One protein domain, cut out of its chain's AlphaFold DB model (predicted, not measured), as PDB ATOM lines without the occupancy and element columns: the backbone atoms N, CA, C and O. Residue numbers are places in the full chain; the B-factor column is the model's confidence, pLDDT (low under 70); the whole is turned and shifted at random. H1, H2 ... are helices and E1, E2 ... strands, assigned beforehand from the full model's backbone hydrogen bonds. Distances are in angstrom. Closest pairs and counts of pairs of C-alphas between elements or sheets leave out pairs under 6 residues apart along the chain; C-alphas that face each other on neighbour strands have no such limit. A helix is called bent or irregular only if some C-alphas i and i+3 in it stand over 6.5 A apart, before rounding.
ATOM      1  N   LYS A  25      27.568 117.779  18.732       81.06
ATOM      2  CA  LYS A  25      28.630 118.732  19.071       81.06
ATOM      3  C   LYS A  25      29.526 118.977  17.854       81.06
ATOM      4  O   LYS A  25      29.865 120.127  17.590       81.06
ATOM      5  N   ASP A  26      29.835 117.923  17.108       84.69
ATOM      6  CA  ASP A  26      30.660 117.972  15.904       84.69
ATOM      7  C   ASP A  26      29.907 118.563  14.702       84.69
ATOM      8  O   ASP A  26      30.537 119.194  13.858       84.69
ATOM      9  N   ASP A  27      28.574 118.463  14.641       84.25
ATOM     10  CA  ASP A  27      27.726 119.058  13.590       84.25
ATOM     11  C   ASP A  27      28.001 120.560  13.406       84.25
ATOM     12  O   ASP A  27      27.966 121.067  12.289       84.25
ATOM     13  N   HIS A  28      28.318 121.269  14.495       83.56
ATOM     14  CA  HIS A  28      28.670 122.696  14.483       83.56
ATOM     15  C   HIS A  28      30.175 122.938  14.697       83.56
ATOM     16  O   HIS A  28      30.595 124.050  15.020       83.56
ATOM     17  N   GLY A  29      30.997 121.895  14.555       88.94
ATOM     18  CA  GLY A  29      32.449 121.998  14.580       88.94
ATOM     19  C   GLY A  29      32.969 122.819  13.398       88.94
ATOM     20  O   GLY A  29      32.354 122.853  12.333       88.94
ATOM     21  N   ILE A  30      34.128 123.463  13.575       91.56
ATOM     22  CA  ILE A  30      34.717 124.391  12.589       91.56
ATOM     23  C   ILE A  30      34.798 123.755  11.196       91.56
ATOM     24  O   ILE A  30      34.351 124.355  10.224       91.56
ATOM     25  N   HIS A  31      35.301 122.522  11.104       91.88
ATOM     26  CA  HIS A  31      35.410 121.805   9.836       91.88
ATOM     27  C   HIS A  31      34.050 121.608   9.144       91.88
ATOM     28  O   HIS A  31      33.934 121.857   7.947       91.88
ATOM     29  N   ASN A  32      33.012 121.197   9.881       91.62
ATOM     30  CA  ASN A  32      31.682 120.962   9.312       91.62
ATOM     31  C   ASN A  32      31.010 122.274   8.895       91.62
ATOM     32  O   ASN A  32      30.417 122.333   7.820       91.62
ATOM     33  N   CYS A  33      31.185 123.346   9.673       90.75
ATOM     34  CA  CYS A  33      30.738 124.688   9.305       90.75
ATOM     35  C   CYS A  33      31.418 125.187   8.019       90.75
ATOM     36  O   CYS A  33      30.729 125.616   7.098       90.75
ATOM     37  N   LEU A  34      32.749 125.086   7.918       92.56
ATOM     38  CA  LEU A  34      33.496 125.498   6.722       92.56
ATOM     39  C   LEU A  34      33.124 124.655   5.497       92.56
ATOM     40  O   LEU A  34      32.934 125.195   4.410       92.56
ATOM     41  N   ARG A  35      32.963 123.338   5.670       93.25
ATOM     42  CA  ARG A  35      32.524 122.442   4.595       93.25
ATOM     43  C   ARG A  35      31.099 122.759   4.134       93.25
ATOM     44  O   ARG A  35      30.854 122.737   2.933       93.25
ATOM     45  N   SER A  36      30.188 123.080   5.057       91.81
ATOM     46  CA  SER A  36      28.832 123.536   4.722       91.81
ATOM     47  C   SER A  36      28.875 124.829   3.913       91.81
ATOM     48  O   SER A  36      28.249 124.897   2.865       91.81
ATOM     49  N   ILE A  37      29.666 125.818   4.345       92.00
ATOM     50  CA  ILE A  37      29.835 127.085   3.621       92.00
ATOM     51  C   ILE A  37      30.364 126.837   2.205       92.00
ATOM     52  O   ILE A  37      29.794 127.352   1.249       92.00
ATOM     53  N   ALA A  38      31.412 126.019   2.051       93.00
ATOM     54  CA  ALA A  38      31.986 125.707   0.743       93.00
ATOM     55  C   ALA A  38      30.979 125.004  -0.183       93.00
ATOM     56  O   ALA A  38      30.894 125.320  -1.371       93.00
ATOM     57  N   HIS A  39      30.193 124.075   0.366       94.38
ATOM     58  CA  HIS A  39      29.134 123.388  -0.366       94.38
ATOM     59  C   HIS A  39      28.018 124.355  -0.796       94.38
ATOM     60  O   HIS A  39      27.623 124.362  -1.962       94.38
ATOM     61  N   ASP A  40      27.548 125.214   0.109       94.00
ATOM     62  CA  ASP A  40      26.499 126.197  -0.172       94.00
ATOM     63  C   ASP A  40      26.969 127.259  -1.181       94.00
ATOM     64  O   ASP A  40      26.222 127.621  -2.090       94.00
ATOM     65  N   ALA A  41      28.226 127.703  -1.099       92.56
ATOM     66  CA  ALA A  41      28.826 128.614  -2.071       92.56
ATOM     67  C   ALA A  41      28.930 127.982  -3.471       92.56
ATOM     68  O   ALA A  41      28.643 128.632  -4.481       92.56
ATOM     69  N   ALA A  42      29.302 126.699  -3.550       92.69
ATOM     70  CA  ALA A  42      29.319 125.961  -4.809       92.69
ATOM     71  C   ALA A  42      27.912 125.843  -5.415       92.69
ATOM     72  O   ALA A  42      27.740 126.119  -6.602       92.69
ATOM     73  N   PHE A  43      26.909 125.528  -4.588       93.69
ATOM     74  CA  PHE A  43      25.508 125.495  -5.000       93.69
ATOM     75  C   PHE A  43      25.026 126.852  -5.531       93.69
ATOM     76  O   PHE A  43      24.415 126.904  -6.596       93.69
ATOM     77  N   VAL A  44      25.307 127.955  -4.825       92.69
ATOM     78  CA  VAL A  44      24.923 129.308  -5.265       92.69
ATOM     79  C   VAL A  44      25.544 129.623  -6.623       92.69
ATOM     80  O   VAL A  44      24.830 130.047  -7.533       92.69
ATOM     81  N   ARG A  45      26.846 129.370  -6.789       91.12
ATOM     82  CA  ARG A  45      27.559 129.593  -8.054       91.12
ATOM     83  C   ARG A  45      26.954 128.781  -9.199       91.12
ATOM     84  O   ARG A  45      26.683 129.341 -10.260       91.12
ATOM     85  N   GLU A  46      26.710 127.488  -8.991       91.75
ATOM     86  CA  GLU A  46      26.093 126.615  -9.994       91.75
ATOM     87  C   GLU A  46      24.671 127.076 -10.339       91.75
ATOM     88  O   GLU A  46      24.331 127.219 -11.512       91.75
ATOM     89  N   ALA A  47      23.848 127.372  -9.332       91.94
ATOM     90  CA  ALA A  47      22.476 127.816  -9.530       91.94
ATOM     91  C   ALA A  47      22.403 129.135 -10.310       91.94
ATOM     92  O   ALA A  47      21.564 129.257 -11.204       91.94
ATOM     93  N   CYS A  48      23.282 130.094 -10.008       91.62
ATOM     94  CA  CYS A  48      23.340 131.369 -10.721       91.62
ATOM     95  C   CYS A  48      23.785 131.170 -12.173       91.62
ATOM     96  O   CYS A  48      23.098 131.637 -13.076       91.62
ATOM     97  N   ARG A  49      24.853 130.398 -12.414       88.81
ATOM     98  CA  ARG A  49      25.334 130.101 -13.775       88.81
ATOM     99  C   ARG A  49      24.293 129.353 -14.613       88.81
ATOM    100  O   ARG A  49      24.079 129.700 -15.768       88.81
ATOM    101  N   ALA A  50      23.633 128.351 -14.035       91.06
ATOM    102  CA  ALA A  50      22.720 127.478 -14.768       91.06
ATOM    103  C   ALA A  50      21.329 128.087 -15.004       91.06
ATOM    104  O   ALA A  50      20.695 127.781 -16.011       91.06
ATOM    105  N   ARG A  51      20.811 128.896 -14.067       91.25
ATOM    106  CA  ARG A  51      19.419 129.394 -14.114       91.25
ATOM    107  C   ARG A  51      19.295 130.891 -14.349       91.25
ATOM    108  O   ARG A  51      18.265 131.323 -14.856       91.25
ATOM    109  N   PHE A  52      20.303 131.669 -13.967       89.75
ATOM    110  CA  PHE A  52      20.267 133.130 -14.021       89.75
ATOM    111  C   PHE A  52      21.538 133.703 -14.670       89.75
ATOM    112  O   PHE A  52      22.198 134.561 -14.073       89.75
ATOM    113  N   PRO A  53      21.918 133.231 -15.876       86.12
ATOM    114  CA  PRO A  53      23.104 133.737 -16.551       86.12
ATOM    115  C   PRO A  53      22.973 135.248 -16.788       86.12
ATOM    116  O   PRO A  53      21.949 135.731 -17.270       86.12
ATOM    117  N   GLY A  54      24.008 136.004 -16.416       83.81
ATOM    118  CA  GLY A  54      24.057 137.460 -16.583       83.81
ATOM    119  C   GLY A  54      23.332 138.281 -15.509       83.81
ATOM    120  O   GLY A  54      23.399 139.513 -15.560       83.81
ATOM    121  N   PHE A  55      22.674 137.651 -14.528       90.19
ATOM    122  CA  PHE A  55      22.079 138.384 -13.409       90.19
ATOM    123  C   PHE A  55      23.146 138.754 -12.367       90.19
ATOM    124  O   PHE A  55      23.936 137.897 -11.965       90.19
ATOM    125  N   PRO A  56      23.158 140.007 -11.878       89.88
ATOM    126  CA  PRO A  56      24.014 140.417 -10.776       89.88
ATOM    127  C   PRO A  56      23.561 139.723  -9.493       89.88
ATOM    128  O   PRO A  56      22.358 139.542  -9.260       89.88
ATOM    129  N   VAL A  57      24.525 139.347  -8.657       92.12
ATOM    130  CA  VAL A  57      24.264 138.555  -7.451       92.12
ATOM    131  C   VAL A  57      24.637 139.348  -6.218       92.12
ATOM    132  O   VAL A  57      25.754 139.826  -6.090       92.12
ATOM    133  N   PHE A  58      23.685 139.476  -5.300       92.44
ATOM    134  CA  PHE A  58      23.803 140.270  -4.090       92.44
ATOM    135  C   PHE A  58      23.851 139.380  -2.852       92.44
ATOM    136  O   PHE A  58      22.858 138.737  -2.508       92.44
ATOM    137  N   ALA A  59      24.969 139.387  -2.134       93.06
ATOM    138  CA  ALA A  59      25.059 138.799  -0.807       93.06
ATOM    139  C   ALA A  59      24.365 139.702   0.223       93.06
ATOM    140  O   ALA A  59      24.768 140.850   0.432       93.06
ATOM    141  N   ASN A  60      23.331 139.199   0.903       93.75
ATOM    142  CA  ASN A  60      22.726 139.942   2.000       93.75
ATOM    143  C   ASN A  60      23.658 139.917   3.219       93.75
ATOM    144  O   ASN A  60      23.787 138.903   3.901       93.75
ATOM    145  N   LEU A  61      24.246 141.058   3.574       91.75
ATOM    146  CA  LEU A  61      25.202 141.167   4.682       91.75
ATOM    147  C   LEU A  61      24.614 140.780   6.046       91.75
ATOM    148  O   LEU A  61      25.355 140.561   7.003       91.75
ATOM    149  N   ARG A  62      23.290 140.615   6.153       89.25
ATOM    150  CA  ARG A  62      22.667 140.020   7.339       89.25
ATOM    151  C   ARG A  62      23.051 138.567   7.602       89.25
ATOM    152  O   ARG A  62      23.038 138.181   8.771       89.25
ATOM    153  N   CYS A  63      23.390 137.805   6.566       88.12
ATOM    154  CA  CYS A  63      23.956 136.465   6.689       88.12
ATOM    155  C   CYS A  63      25.469 136.426   6.414       88.12
ATOM    156  O   CYS A  63      26.061 135.355   6.487       88.12
ATOM    157  N   GLY A  64      26.090 137.578   6.132       89.00
ATOM    158  CA  GLY A  64      27.472 137.690   5.659       89.00
ATOM    159  C   GLY A  64      27.627 137.368   4.167       89.00
ATOM    160  O   GLY A  64      26.667 136.980   3.505       89.00
ATOM    161  N   ALA A  65      28.848 137.522   3.649       89.56
ATOM    162  CA  ALA A  65      29.188 137.305   2.236       89.56
ATOM    163  C   ALA A  65      29.734 135.893   1.930       89.56
ATOM    164  O   ALA A  65      30.231 135.638   0.845       89.56
ATOM    165  N   TRP A  66      29.606 134.954   2.873       90.19
ATOM    166  CA  TRP A  66      30.246 133.628   2.850       90.19
ATOM    167  C   TRP A  66      29.919 132.744   1.638       90.19
ATOM    168  O   TRP A  66      30.674 131.826   1.336       90.19
ATOM    169  N   TYR A  67      28.777 132.973   0.989       91.25
ATOM    170  CA  TYR A  67      28.243 132.094  -0.056       91.25
ATOM    171  C   TYR A  67      28.462 132.619  -1.474       91.25
ATOM    172  O   TYR A  67      28.023 131.987  -2.432       91.25
ATOM    173  N   VAL A  68      29.076 133.793  -1.619       88.62
ATOM    174  CA  VAL A  68      29.305 134.421  -2.919       88.62
ATOM    175  C   VAL A  68      30.788 134.745  -3.044       88.62
ATOM    176  O   VAL A  68      31.412 135.152  -2.070       88.62
ATOM    177  N   ALA A  69      31.361 134.497  -4.222       81.06
ATOM    178  CA  ALA A  69      32.775 134.756  -4.464       81.06
ATOM    179  C   ALA A  69      33.067 136.267  -4.377       81.06
ATOM    180  O   ALA A  69      32.236 137.044  -4.863       81.06
ATOM    181  N   PRO A  70      34.211 136.670  -3.791       70.75
ATOM    182  CA  PRO A  70      34.694 138.048  -3.847       70.75
ATOM    183  C   PRO A  70      34.774 138.562  -5.287       70.75
ATOM    184  O   PRO A  70      34.801 137.782  -6.241       70.75
ATOM    185  N   ARG A  71      34.766 139.884  -5.440       64.81
ATOM    186  CA  ARG A  71      34.917 140.530  -6.742       64.81
ATOM    187  C   ARG A  71      36.382 140.414  -7.168       64.81
ATOM    188  O   ARG A  71      37.247 140.733  -6.368       64.81
ATOM    189  N   GLU A  72      36.634 139.996  -8.406       58.03
ATOM    190  CA  GLU A  72      37.998 139.837  -8.953       58.03
ATOM    191  C   GLU A  72      38.792 141.161  -8.933       58.03
ATOM    192  O   GLU A  72      40.001 141.170  -8.781       58.03
ATOM    193  N   ASP A  73      38.099 142.297  -8.991       52.16
ATOM    194  CA  ASP A  73      38.695 143.635  -9.014       52.16
ATOM    195  C   ASP A  73      39.004 144.223  -7.605       52.16
ATOM    196  O   ASP A  73      39.134 145.441  -7.474       52.16
ATOM    197  N   ALA A  92      31.765 137.541 -16.103       53.84
ATOM    198  CA  ALA A  92      32.116 137.480 -14.695       53.84
ATOM    199  C   ALA A  92      30.879 137.831 -13.874       53.84
ATOM    200  O   ALA A  92      30.282 138.904 -14.020       53.84
ATOM    201  N   MET A  93      30.429 136.863 -13.079       63.28
ATOM    202  CA  MET A  93      29.273 137.006 -12.211       63.28
ATOM    203  C   MET A  93      29.559 138.185 -11.287       63.28
ATOM    204  O   MET A  93      30.347 138.063 -10.359       63.28
ATOM    205  N   THR A  94      28.971 139.349 -11.579       70.38
ATOM    206  CA  THR A  94      29.235 140.559 -10.803       70.38
ATOM    207  C   THR A  94      28.617 140.380  -9.421       70.38
ATOM    208  O   THR A  94      27.407 140.565  -9.241       70.38
ATOM    209  N   THR A  95      29.449 139.975  -8.465       79.94
ATOM    210  CA  THR A  95      29.077 139.868  -7.060       79.94
ATOM    211  C   THR A  95      29.024 141.252  -6.443       79.94
ATOM    212  O   THR A  95      29.920 142.074  -6.619       79.94
ATOM    213  N   ARG A  96      27.946 141.483  -5.707       87.31
ATOM    214  CA  ARG A  96      27.652 142.687  -4.952       87.31
ATOM    215  C   ARG A  96      27.077 142.311  -3.590       87.31
ATOM    216  O   ARG A  96      26.824 141.145  -3.294       87.31
ATOM    217  N   THR A  97      26.821 143.290  -2.745       90.00
ATOM    218  CA  THR A  97      26.290 143.137  -1.398       90.00
ATOM    219  C   THR A  97      25.036 143.985  -1.223       90.00
ATOM    220  O   THR A  97      24.816 145.003  -1.881       90.00
ATOM    221  N   CYS A  98      24.141 143.549  -0.348       91.12
ATOM    222  CA  CYS A  98      22.931 144.280   0.010       91.12
ATOM    223  C   CYS A  98      22.638 144.116   1.501       91.12
ATOM    224  O   CYS A  98      23.309 143.361   2.208       91.12
ATOM    225  N   TYR A  99      21.642 144.837   2.009       91.38
ATOM    226  CA  TYR A  99      21.255 144.742   3.412       91.38
ATOM    227  C   TYR A  99      19.735 144.783   3.571       91.38
ATOM    228  O   TYR A  99      19.135 145.839   3.794       91.38
ATOM    229  N   PHE A 100      19.106 143.607   3.530       92.12
ATOM    230  CA  PHE A 100      17.684 143.436   3.838       92.12
ATOM    231  C   PHE A 100      17.507 142.881   5.248       92.12
ATOM    232  O   PHE A 100      17.940 141.772   5.569       92.12
ATOM    233  N   LYS A 101      16.855 143.659   6.118       90.19
ATOM    234  CA  LYS A 101      16.669 143.314   7.528       90.19
ATOM    235  C   LYS A 101      15.320 142.625   7.730       90.19
ATOM    236  O   LYS A 101      14.285 143.261   7.607       90.19
ATOM    237  N   SER A 102      15.327 141.369   8.175       85.38
ATOM    238  CA  SER A 102      14.103 140.590   8.453       85.38
ATOM    239  C   SER A 102      13.091 141.264   9.390       85.38
ATOM    240  O   SER A 102      11.903 140.955   9.330       85.38
ATOM    241  N   THR A 103      13.535 142.176  10.264       84.06
ATOM    242  CA  THR A 103      12.636 142.914  11.162       84.06
ATOM    243  C   THR A 103      11.718 143.876  10.424       84.06
ATOM    244  O   THR A 103      10.649 144.172  10.944       84.06
ATOM    245  N   ASP A 104      12.116 144.359   9.247       84.25
ATOM    246  CA  ASP A 104      11.394 145.400   8.508       84.25
ATOM    247  C   ASP A 104      10.075 144.844   7.926       84.25
ATOM    248  O   ASP A 104       9.089 145.568   7.836       84.25
ATOM    249  N   GLY A 105      10.028 143.532   7.659       80.19
ATOM    250  CA  GLY A 105       8.820 142.783   7.299       80.19
ATOM    251  C   GLY A 105       8.345 141.787   8.366       80.19
ATOM    252  O   GLY A 105       7.769 140.760   8.016       80.19
ATOM    253  N   HIS A 106       8.636 141.985   9.657       80.81
ATOM    254  CA  HIS A 106       8.149 141.067  10.701       80.81
ATOM    255  C   HIS A 106       6.612 141.116  10.840       80.81
ATOM    256  O   HIS A 106       5.954 141.997  10.301       80.81
ATOM    257  N   ASN A 107       6.003 140.169  11.564       77.00
ATOM    258  CA  ASN A 107       4.551 140.179  11.776       77.00
ATOM    259  C   ASN A 107       4.089 141.529  12.355       77.00
ATOM    260  O   ASN A 107       4.642 141.994  13.350       77.00
ATOM    261  N   ASN A 108       3.067 142.124  11.732       78.31
ATOM    262  CA  ASN A 108       2.531 143.458  12.034       78.31
ATOM    263  C   ASN A 108       3.504 144.629  11.803       78.31
ATOM    264  O   ASN A 108       3.203 145.744  12.223       78.31
ATOM    265  N   ASN A 109       4.629 144.407  11.121       77.88
ATOM    266  CA  ASN A 109       5.541 145.463  10.707       77.88
ATOM    267  C   ASN A 109       5.639 145.518   9.178       77.88
ATOM    268  O   ASN A 109       6.043 144.551   8.537       77.88
ATOM    269  N   TRP A 110       5.274 146.668   8.618       82.75
ATOM    270  CA  TRP A 110       5.348 146.969   7.189       82.75
ATOM    271  C   TRP A 110       6.218 148.208   7.031       82.75
ATOM    272  O   TRP A 110       5.717 149.323   6.906       82.75
ATOM    273  N   SER A 111       7.531 148.022   7.157       83.25
ATOM    274  CA  SER A 111       8.480 149.129   7.227       83.25
ATOM    275  C   SER A 111       9.383 149.168   6.001       83.25
ATOM    276  O   SER A 111       9.900 148.147   5.551       83.25
ATOM    277  N   PHE A 112       9.605 150.379   5.494       84.75
ATOM    278  CA  PHE A 112      10.629 150.681   4.505       84.75
ATOM    279  C   PHE A 112      11.787 151.407   5.194       84.75
ATOM    280  O   PHE A 112      11.584 152.415   5.872       84.75
ATOM    281  N   SER A 113      13.014 150.912   5.025       83.00
ATOM    282  CA  SER A 113      14.188 151.544   5.625       83.00
ATOM    283  C   SER A 113      14.694 152.698   4.762       83.00
ATOM    284  O   SER A 113      15.294 152.475   3.715       83.00
ATOM    285  N   ALA A 114      14.545 153.930   5.253       75.19
ATOM    286  CA  ALA A 114      15.115 155.116   4.607       75.19
ATOM    287  C   ALA A 114      16.655 155.204   4.704       75.19
ATOM    288  O   ALA A 114      17.254 156.029   4.023       75.19
ATOM    289  N   THR A 115      17.292 154.364   5.533       76.81
ATOM    290  CA  THR A 115      18.759 154.283   5.681       76.81
ATOM    291  C   THR A 115      19.382 153.172   4.855       76.81
ATOM    292  O   THR A 115      20.486 153.311   4.345       76.81
ATOM    293  N   ARG A 116      18.672 152.053   4.696       82.81
ATOM    294  CA  ARG A 116      19.099 150.910   3.884       82.81
ATOM    295  C   ARG A 116      18.246 150.855   2.635       82.81
ATOM    296  O   ARG A 116      17.433 149.952   2.448       82.81
ATOM    297  N   LEU A 117      18.441 151.868   1.799       83.12
ATOM    298  CA  LEU A 117      17.656 152.052   0.588       83.12
ATOM    299  C   LEU A 117      17.786 150.864  -0.367       83.12
ATOM    300  O   LEU A 117      16.815 150.531  -1.039       83.12
ATOM    301  N   ASN A 118      18.958 150.217  -0.415       86.94
ATOM    302  CA  ASN A 118      19.289 149.168  -1.385       86.94
ATOM    303  C   ASN A 118      18.994 149.588  -2.843       86.94
ATOM    304  O   ASN A 118      18.683 148.749  -3.679       86.94
ATOM    305  N   ALA A 119      19.065 150.890  -3.153       82.75
ATOM    306  CA  ALA A 119      18.696 151.440  -4.461       82.75
ATOM    307  C   ALA A 119      19.521 150.830  -5.607       82.75
ATOM    308  O   ALA A 119      18.989 150.564  -6.680       82.75
ATOM    309  N   HIS A 120      20.792 150.526  -5.337       82.12
ATOM    310  CA  HIS A 120      21.712 149.854  -6.253       82.12
ATOM    311  C   HIS A 120      21.238 148.447  -6.655       82.12
ATOM    312  O   HIS A 120      21.524 147.998  -7.763       82.12
ATOM    313  N   VAL A 121      20.474 147.759  -5.796       88.81
ATOM    314  CA  VAL A 121      19.832 146.475  -6.129       88.81
ATOM    315  C   VAL A 121      18.725 146.693  -7.159       88.81
ATOM    316  O   VAL A 121      18.651 145.957  -8.139       88.81
ATOM    317  N   ALA A 122      17.888 147.719  -6.964       86.69
ATOM    318  CA  ALA A 122      16.806 148.050  -7.891       86.69
ATOM    319  C   ALA A 122      17.352 148.491  -9.257       86.69
ATOM    320  O   ALA A 122      16.866 148.043 -10.290       86.69
ATOM    321  N   GLU A 123      18.396 149.320  -9.263       82.38
ATOM    322  CA  GLU A 123      19.087 149.766 -10.474       82.38
ATOM    323  C   GLU A 123      19.714 148.597 -11.243       82.38
ATOM    324  O   GLU A 123      19.511 148.459 -12.452       82.38
ATOM    325  N   ALA A 124      20.439 147.720 -10.544       83.12
ATOM    326  CA  ALA A 124      21.054 146.553 -11.162       83.12
ATOM    327  C   ALA A 124      19.998 145.599 -11.734       83.12
ATOM    328  O   ALA A 124      20.151 145.126 -12.859       83.12
ATOM    329  N   ALA A 125      18.903 145.374 -10.999       87.94
ATOM    330  CA  ALA A 125      17.781 144.570 -11.467       87.94
ATOM    331  C   ALA A 125      17.101 145.184 -12.699       87.94
ATOM    332  O   ALA A 125      16.850 144.477 -13.669       87.94
ATOM    333  N   ALA A 126      16.861 146.496 -12.702       83.25
ATOM    334  CA  ALA A 126      16.286 147.201 -13.845       83.25
ATOM    335  C   ALA A 126      17.188 147.127 -15.088       83.25
ATOM    336  O   ALA A 126      16.699 146.911 -16.192       83.25
ATOM    337  N   THR A 127      18.504 147.257 -14.902       82.69
ATOM    338  CA  THR A 127      19.493 147.248 -15.991       82.69
ATOM    339  C   THR A 127      19.687 145.856 -16.591       82.69
ATOM    340  O   THR A 127      19.877 145.721 -17.797       82.69
ATOM    341  N   ARG A 128      19.667 144.812 -15.755       83.62
ATOM    342  CA  ARG A 128      19.981 143.426 -16.147       83.62
ATOM    343  C   ARG A 128      18.739 142.549 -16.347       83.62
ATOM    344  O   ARG A 128      18.874 141.361 -16.613       83.62
ATOM    345  N   GLY A 129      17.538 143.116 -16.209       86.50
ATOM    346  CA  GLY A 129      16.265 142.386 -16.291       86.50
ATOM    347  C   GLY A 129      15.941 141.530 -15.057       86.50
ATOM    348  O   GLY A 129      14.946 140.809 -15.046       86.50
ATOM    349  N   GLY A 130      16.764 141.612 -14.012       90.38
ATOM    350  CA  GLY A 130      16.592 140.923 -12.741       90.38
ATOM    351  C   GLY A 130      17.887 140.887 -11.932       90.38
ATOM    352  O   GLY A 130      18.928 141.379 -12.364       90.38
ATOM    353  N   CYS A 131      17.817 140.334 -10.725       92.75
ATOM    354  CA  CYS A 131      18.980 140.088  -9.876       92.75
ATOM    355  C   CYS A 131      18.747 138.857  -8.995       92.75
ATOM    356  O   CYS A 131      17.608 138.414  -8.819       92.75
ATOM    357  N   VAL A 132      19.822 138.321  -8.421       94.25
ATOM    358  CA  VAL A 132      19.762 137.259  -7.413       94.25
ATOM    359  C   VAL A 132      20.152 137.847  -6.063       94.25
ATOM    360  O   VAL A 132      21.176 138.513  -5.957       94.25
ATOM    361  N   VAL A 133      19.367 137.586  -5.020       94.50
ATOM    362  CA  VAL A 133      19.740 137.904  -3.634       94.50
ATOM    363  C   VAL A 133      20.002 136.602  -2.892       94.50
ATOM    364  O   VAL A 133      19.149 135.716  -2.873       94.50
ATOM    365  N   VAL A 134      21.171 136.496  -2.270       94.19
ATOM    366  CA  VAL A 134      21.594 135.337  -1.484       94.19
ATOM    367  C   VAL A 134      21.410 135.655  -0.007       94.19
ATOM    368  O   VAL A 134      21.943 136.641   0.504       94.19
ATOM    369  N   ASP A 135      20.624 134.826   0.675       93.88
ATOM    370  CA  ASP A 135      20.351 134.928   2.105       93.88
ATOM    371  C   ASP A 135      20.109 133.528   2.686       93.88
ATOM    372  O   ASP A 135      19.760 132.597   1.958       93.88
ATOM    373  N   ALA A 136      20.268 133.377   3.997       90.25
ATOM    374  CA  ALA A 136      20.180 132.100   4.692       90.25
ATOM    375  C   ALA A 136      19.233 132.157   5.901       90.25
ATOM    376  O   ALA A 136      19.068 133.174   6.577       90.25
ATOM    377  N   THR A 137      18.612 131.023   6.224       87.94
ATOM    378  CA  THR A 137      17.803 130.854   7.438       87.94
ATOM    379  C   THR A 137      17.956 129.442   7.994       87.94
ATOM    380  O   THR A 137      18.177 128.497   7.250       87.94
ATOM    381  N   ARG A 138      17.844 129.290   9.319       81.12
ATOM    382  CA  ARG A 138      18.087 128.009  10.009       81.12
ATOM    383  C   ARG A 138      16.843 127.138  10.177       81.12
ATOM    384  O   ARG A 138      16.972 125.941  10.394       81.12
ATOM    385  N   THR A 139      15.650 127.734  10.184       78.56
ATOM    386  CA  THR A 139      14.421 127.053  10.647       78.56
ATOM    387  C   THR A 139      13.242 127.166   9.690       78.56
ATOM    388  O   THR A 139      12.241 126.477   9.872       78.56
ATOM    389  N   LYS A 140      13.328 128.043   8.689       83.38
ATOM    390  CA  LYS A 140      12.243 128.327   7.748       83.38
ATOM    391  C   LYS A 140      12.637 127.872   6.349       83.38
ATOM    392  O   LYS A 140      13.815 127.756   6.042       83.38
ATOM    393  N   ARG A 141      11.645 127.675   5.478       86.25
ATOM    394  CA  ARG A 141      11.897 127.407   4.053       86.25
ATOM    395  C   ARG A 141      12.517 128.613   3.337       86.25
ATOM    396  O   ARG A 141      13.350 128.432   2.465       86.25
ATOM    397  N   PHE A 142      12.109 129.822   3.724       86.12
ATOM    398  CA  PHE A 142      12.640 131.083   3.210       86.12
ATOM    399  C   PHE A 142      12.865 132.064   4.368       86.12
ATOM    400  O   PHE A 142      12.070 132.068   5.319       86.12
ATOM    401  N   PRO A 143      13.909 132.908   4.317       89.38
ATOM    402  CA  PRO A 143      14.080 133.981   5.283       89.38
ATOM    403  C   PRO A 143      12.962 135.035   5.144       89.38
ATOM    404  O   PRO A 143      12.360 135.220   4.081       89.38
ATOM    405  N   ASP A 144      12.670 135.755   6.234       89.75
ATOM    406  CA  ASP A 144      11.666 136.839   6.221       89.75
ATOM    407  C   ASP A 144      12.118 138.034   5.355       89.75
ATOM    408  O   ASP A 144      11.296 138.837   4.909       89.75
ATOM    409  N   SER A 145      13.422 138.157   5.092       90.25
ATOM    410  CA  SER A 145      13.967 139.106   4.117       90.25
ATOM    411  C   SER A 145      13.377 138.853   2.726       90.25
ATOM    412  O   SER A 145      12.806 139.765   2.144       90.25
ATOM    413  N   MET A 146      13.416 137.610   2.241       90.88
ATOM    414  CA  MET A 146      12.888 137.217   0.930       90.88
ATOM    415  C   MET A 146      11.362 137.190   0.882       90.88
ATOM    416  O   MET A 146      10.764 137.674  -0.070       90.88
ATOM    417  N   SER A 147      10.718 136.626   1.903       90.69
ATOM    418  CA  SER A 147       9.266 136.399   1.872       90.69
ATOM    419  C   SER A 147       8.427 137.628   2.231       90.69
ATOM    420  O   SER A 147       7.230 137.636   1.954       90.69
ATOM    421  N   LYS A 148       9.019 138.649   2.868       90.75
ATOM    422  CA  LYS A 148       8.285 139.831   3.353       90.75
ATOM    423  C   LYS A 148       9.019 141.141   3.092       90.75
ATOM    424  O   LYS A 148       8.457 142.035   2.476       90.75
ATOM    425  N   THR A 149      10.277 141.253   3.521       93.44
ATOM    426  CA  THR A 149      11.006 142.537   3.477       93.44
ATOM    427  C   THR A 149      11.254 143.021   2.047       93.44
ATOM    428  O   THR A 149      10.950 144.167   1.742       93.44
ATOM    429  N   ILE A 150      11.774 142.159   1.168       93.81
ATOM    430  CA  ILE A 150      12.040 142.471  -0.243       93.81
ATOM    431  C   ILE A 150      10.738 142.802  -0.989       93.81
ATOM    432  O   ILE A 150      10.720 143.828  -1.659       93.81
ATOM    433  N   PRO A 151       9.632 142.041  -0.844       92.94
ATOM    434  CA  PRO A 151       8.343 142.429  -1.421       92.94
ATOM    435  C   PRO A 151       7.856 143.817  -0.983       92.94
ATOM    436  O   PRO A 151       7.503 144.632  -1.830       92.94
ATOM    437  N   VAL A 152       7.888 144.120   0.321       91.81
ATOM    438  CA  VAL A 152       7.501 145.446   0.845       91.81
ATOM    439  C   VAL A 152       8.403 146.547   0.291       91.81
ATOM    440  O   VAL A 152       7.935 147.622  -0.074       91.81
ATOM    441  N   TRP A 153       9.702 146.273   0.219       92.94
ATOM    442  CA  TRP A 153      10.693 147.180  -0.337       92.94
ATOM    443  C   TRP A 153      10.472 147.444  -1.830       92.94
ATOM    444  O   TRP A 153      10.477 148.604  -2.230       92.94
ATOM    445  N   ALA A 154      10.233 146.407  -2.633       91.50
ATOM    446  CA  ALA A 154       9.997 146.522  -4.072       91.50
ATOM    447  C   ALA A 154       8.736 147.344  -4.357       91.50
ATOM    448  O   ALA A 154       8.773 148.279  -5.150       91.50
ATOM    449  N   GLU A 155       7.662 147.067  -3.621       91.25
ATOM    450  CA  GLU A 155       6.395 147.795  -3.694       91.25
ATOM    451  C   GLU A 155       6.548 149.279  -3.302       91.25
ATOM    452  O   GLU A 155       5.963 150.173  -3.916       91.25
ATOM    453  N   ALA A 156       7.346 149.579  -2.272       89.50
ATOM    454  CA  ALA A 156       7.675 150.958  -1.918       89.50
ATOM    455  C   ALA A 156       8.484 151.642  -3.029       89.50
ATOM    456  O   ALA A 156       8.162 152.770  -3.399       89.50
ATOM    457  N   TRP A 157       9.492 150.966  -3.586       87.44
ATOM    458  CA  TRP A 157      10.286 151.496  -4.690       87.44
ATOM    459  C   TRP A 157       9.466 151.756  -5.933       87.44
ATOM    460  O   TRP A 157       9.699 152.775  -6.574       87.44
ATOM    461  N   GLU A 158       8.515 150.890  -6.272       86.56
ATOM    462  CA  GLU A 158       7.632 151.064  -7.423       86.56
ATOM    463  C   GLU A 158       6.881 152.396  -7.344       86.56
ATOM    464  O   GLU A 158       6.894 153.156  -8.312       86.56
ATOM    465  N   ARG A 159       6.367 152.742  -6.157       88.31
ATOM    466  CA  ARG A 159       5.641 153.996  -5.903       88.31
ATOM    467  C   ARG A 159       6.497 155.259  -5.911       88.31
ATOM    468  O   ARG A 159       5.930 156.338  -5.979       88.31
ATOM    469  N   VAL A 160       7.816 155.166  -5.759       87.88
ATOM    470  CA  VAL A 160       8.696 156.346  -5.709       87.88
ATOM    471  C   VAL A 160       8.911 156.882  -7.121       87.88
ATOM    472  O   VAL A 160       9.423 156.160  -7.955       87.88
TER     473      VAL A 160
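Overview. This is residues 25 to 73 and 92 to 160 of the 335 residues of the protein "Predicted protein" of Micromonas pusilla (strain CCMP1545) (UniProt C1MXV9). A small sheet of three short parallel strands, ordered E2 E1 E3, has H2 over one face, while H1 and H3 reach to opposite ends of the longest axis. There are 118 printed residues with H1 E1 E2 H2 E3 H3 along the chain, mostly helix, compact with a radius of gyration of the C-alphas of 15.2 A, spanning 47 by 36 by 24 A.

Arrangement. H1, residues 30 to 51, only grazes the sheet with residues 41 to 48. Inner strand E1, residues 57 to 60, is parallel to E2, residues 95 to 98 (N 96 and O 57, 2.8 A), and E3, residues 132 to 134 (N 58 and O 132, 2.8 A). H2, residues 119 to 128, runs along the strands at a height over the sheet of 10.2 A. E2, H2 and E3 form a split strand-helix-strand unit, E1 lying between its strands, with a right-handed crossover. H3, residues 144 to 159, is irregular, C-alphas 147 and 150 being 7.0 A apart, and only grazes the sheet with residues 145 to 150. Every O i to N i+4 pair is within hydrogen-bond range in H1 and H2, 10 of 12 in H3.

Along the chain. Find C-alpha 30 at (34.717, 124.391, 12.589); H1 runs 31.2 A from there. H3 runs 21.9 A to C-alpha 159 at (5.641, 153.996, -5.903).

Size, cuts and confidence. Residues 74 to 91 are not printed; C-alphas 73 and 92 are 10.7 A apart. The link E2 to H2 is long. Residues 71 to 73 and 92 to 93 have pLDDT under 70.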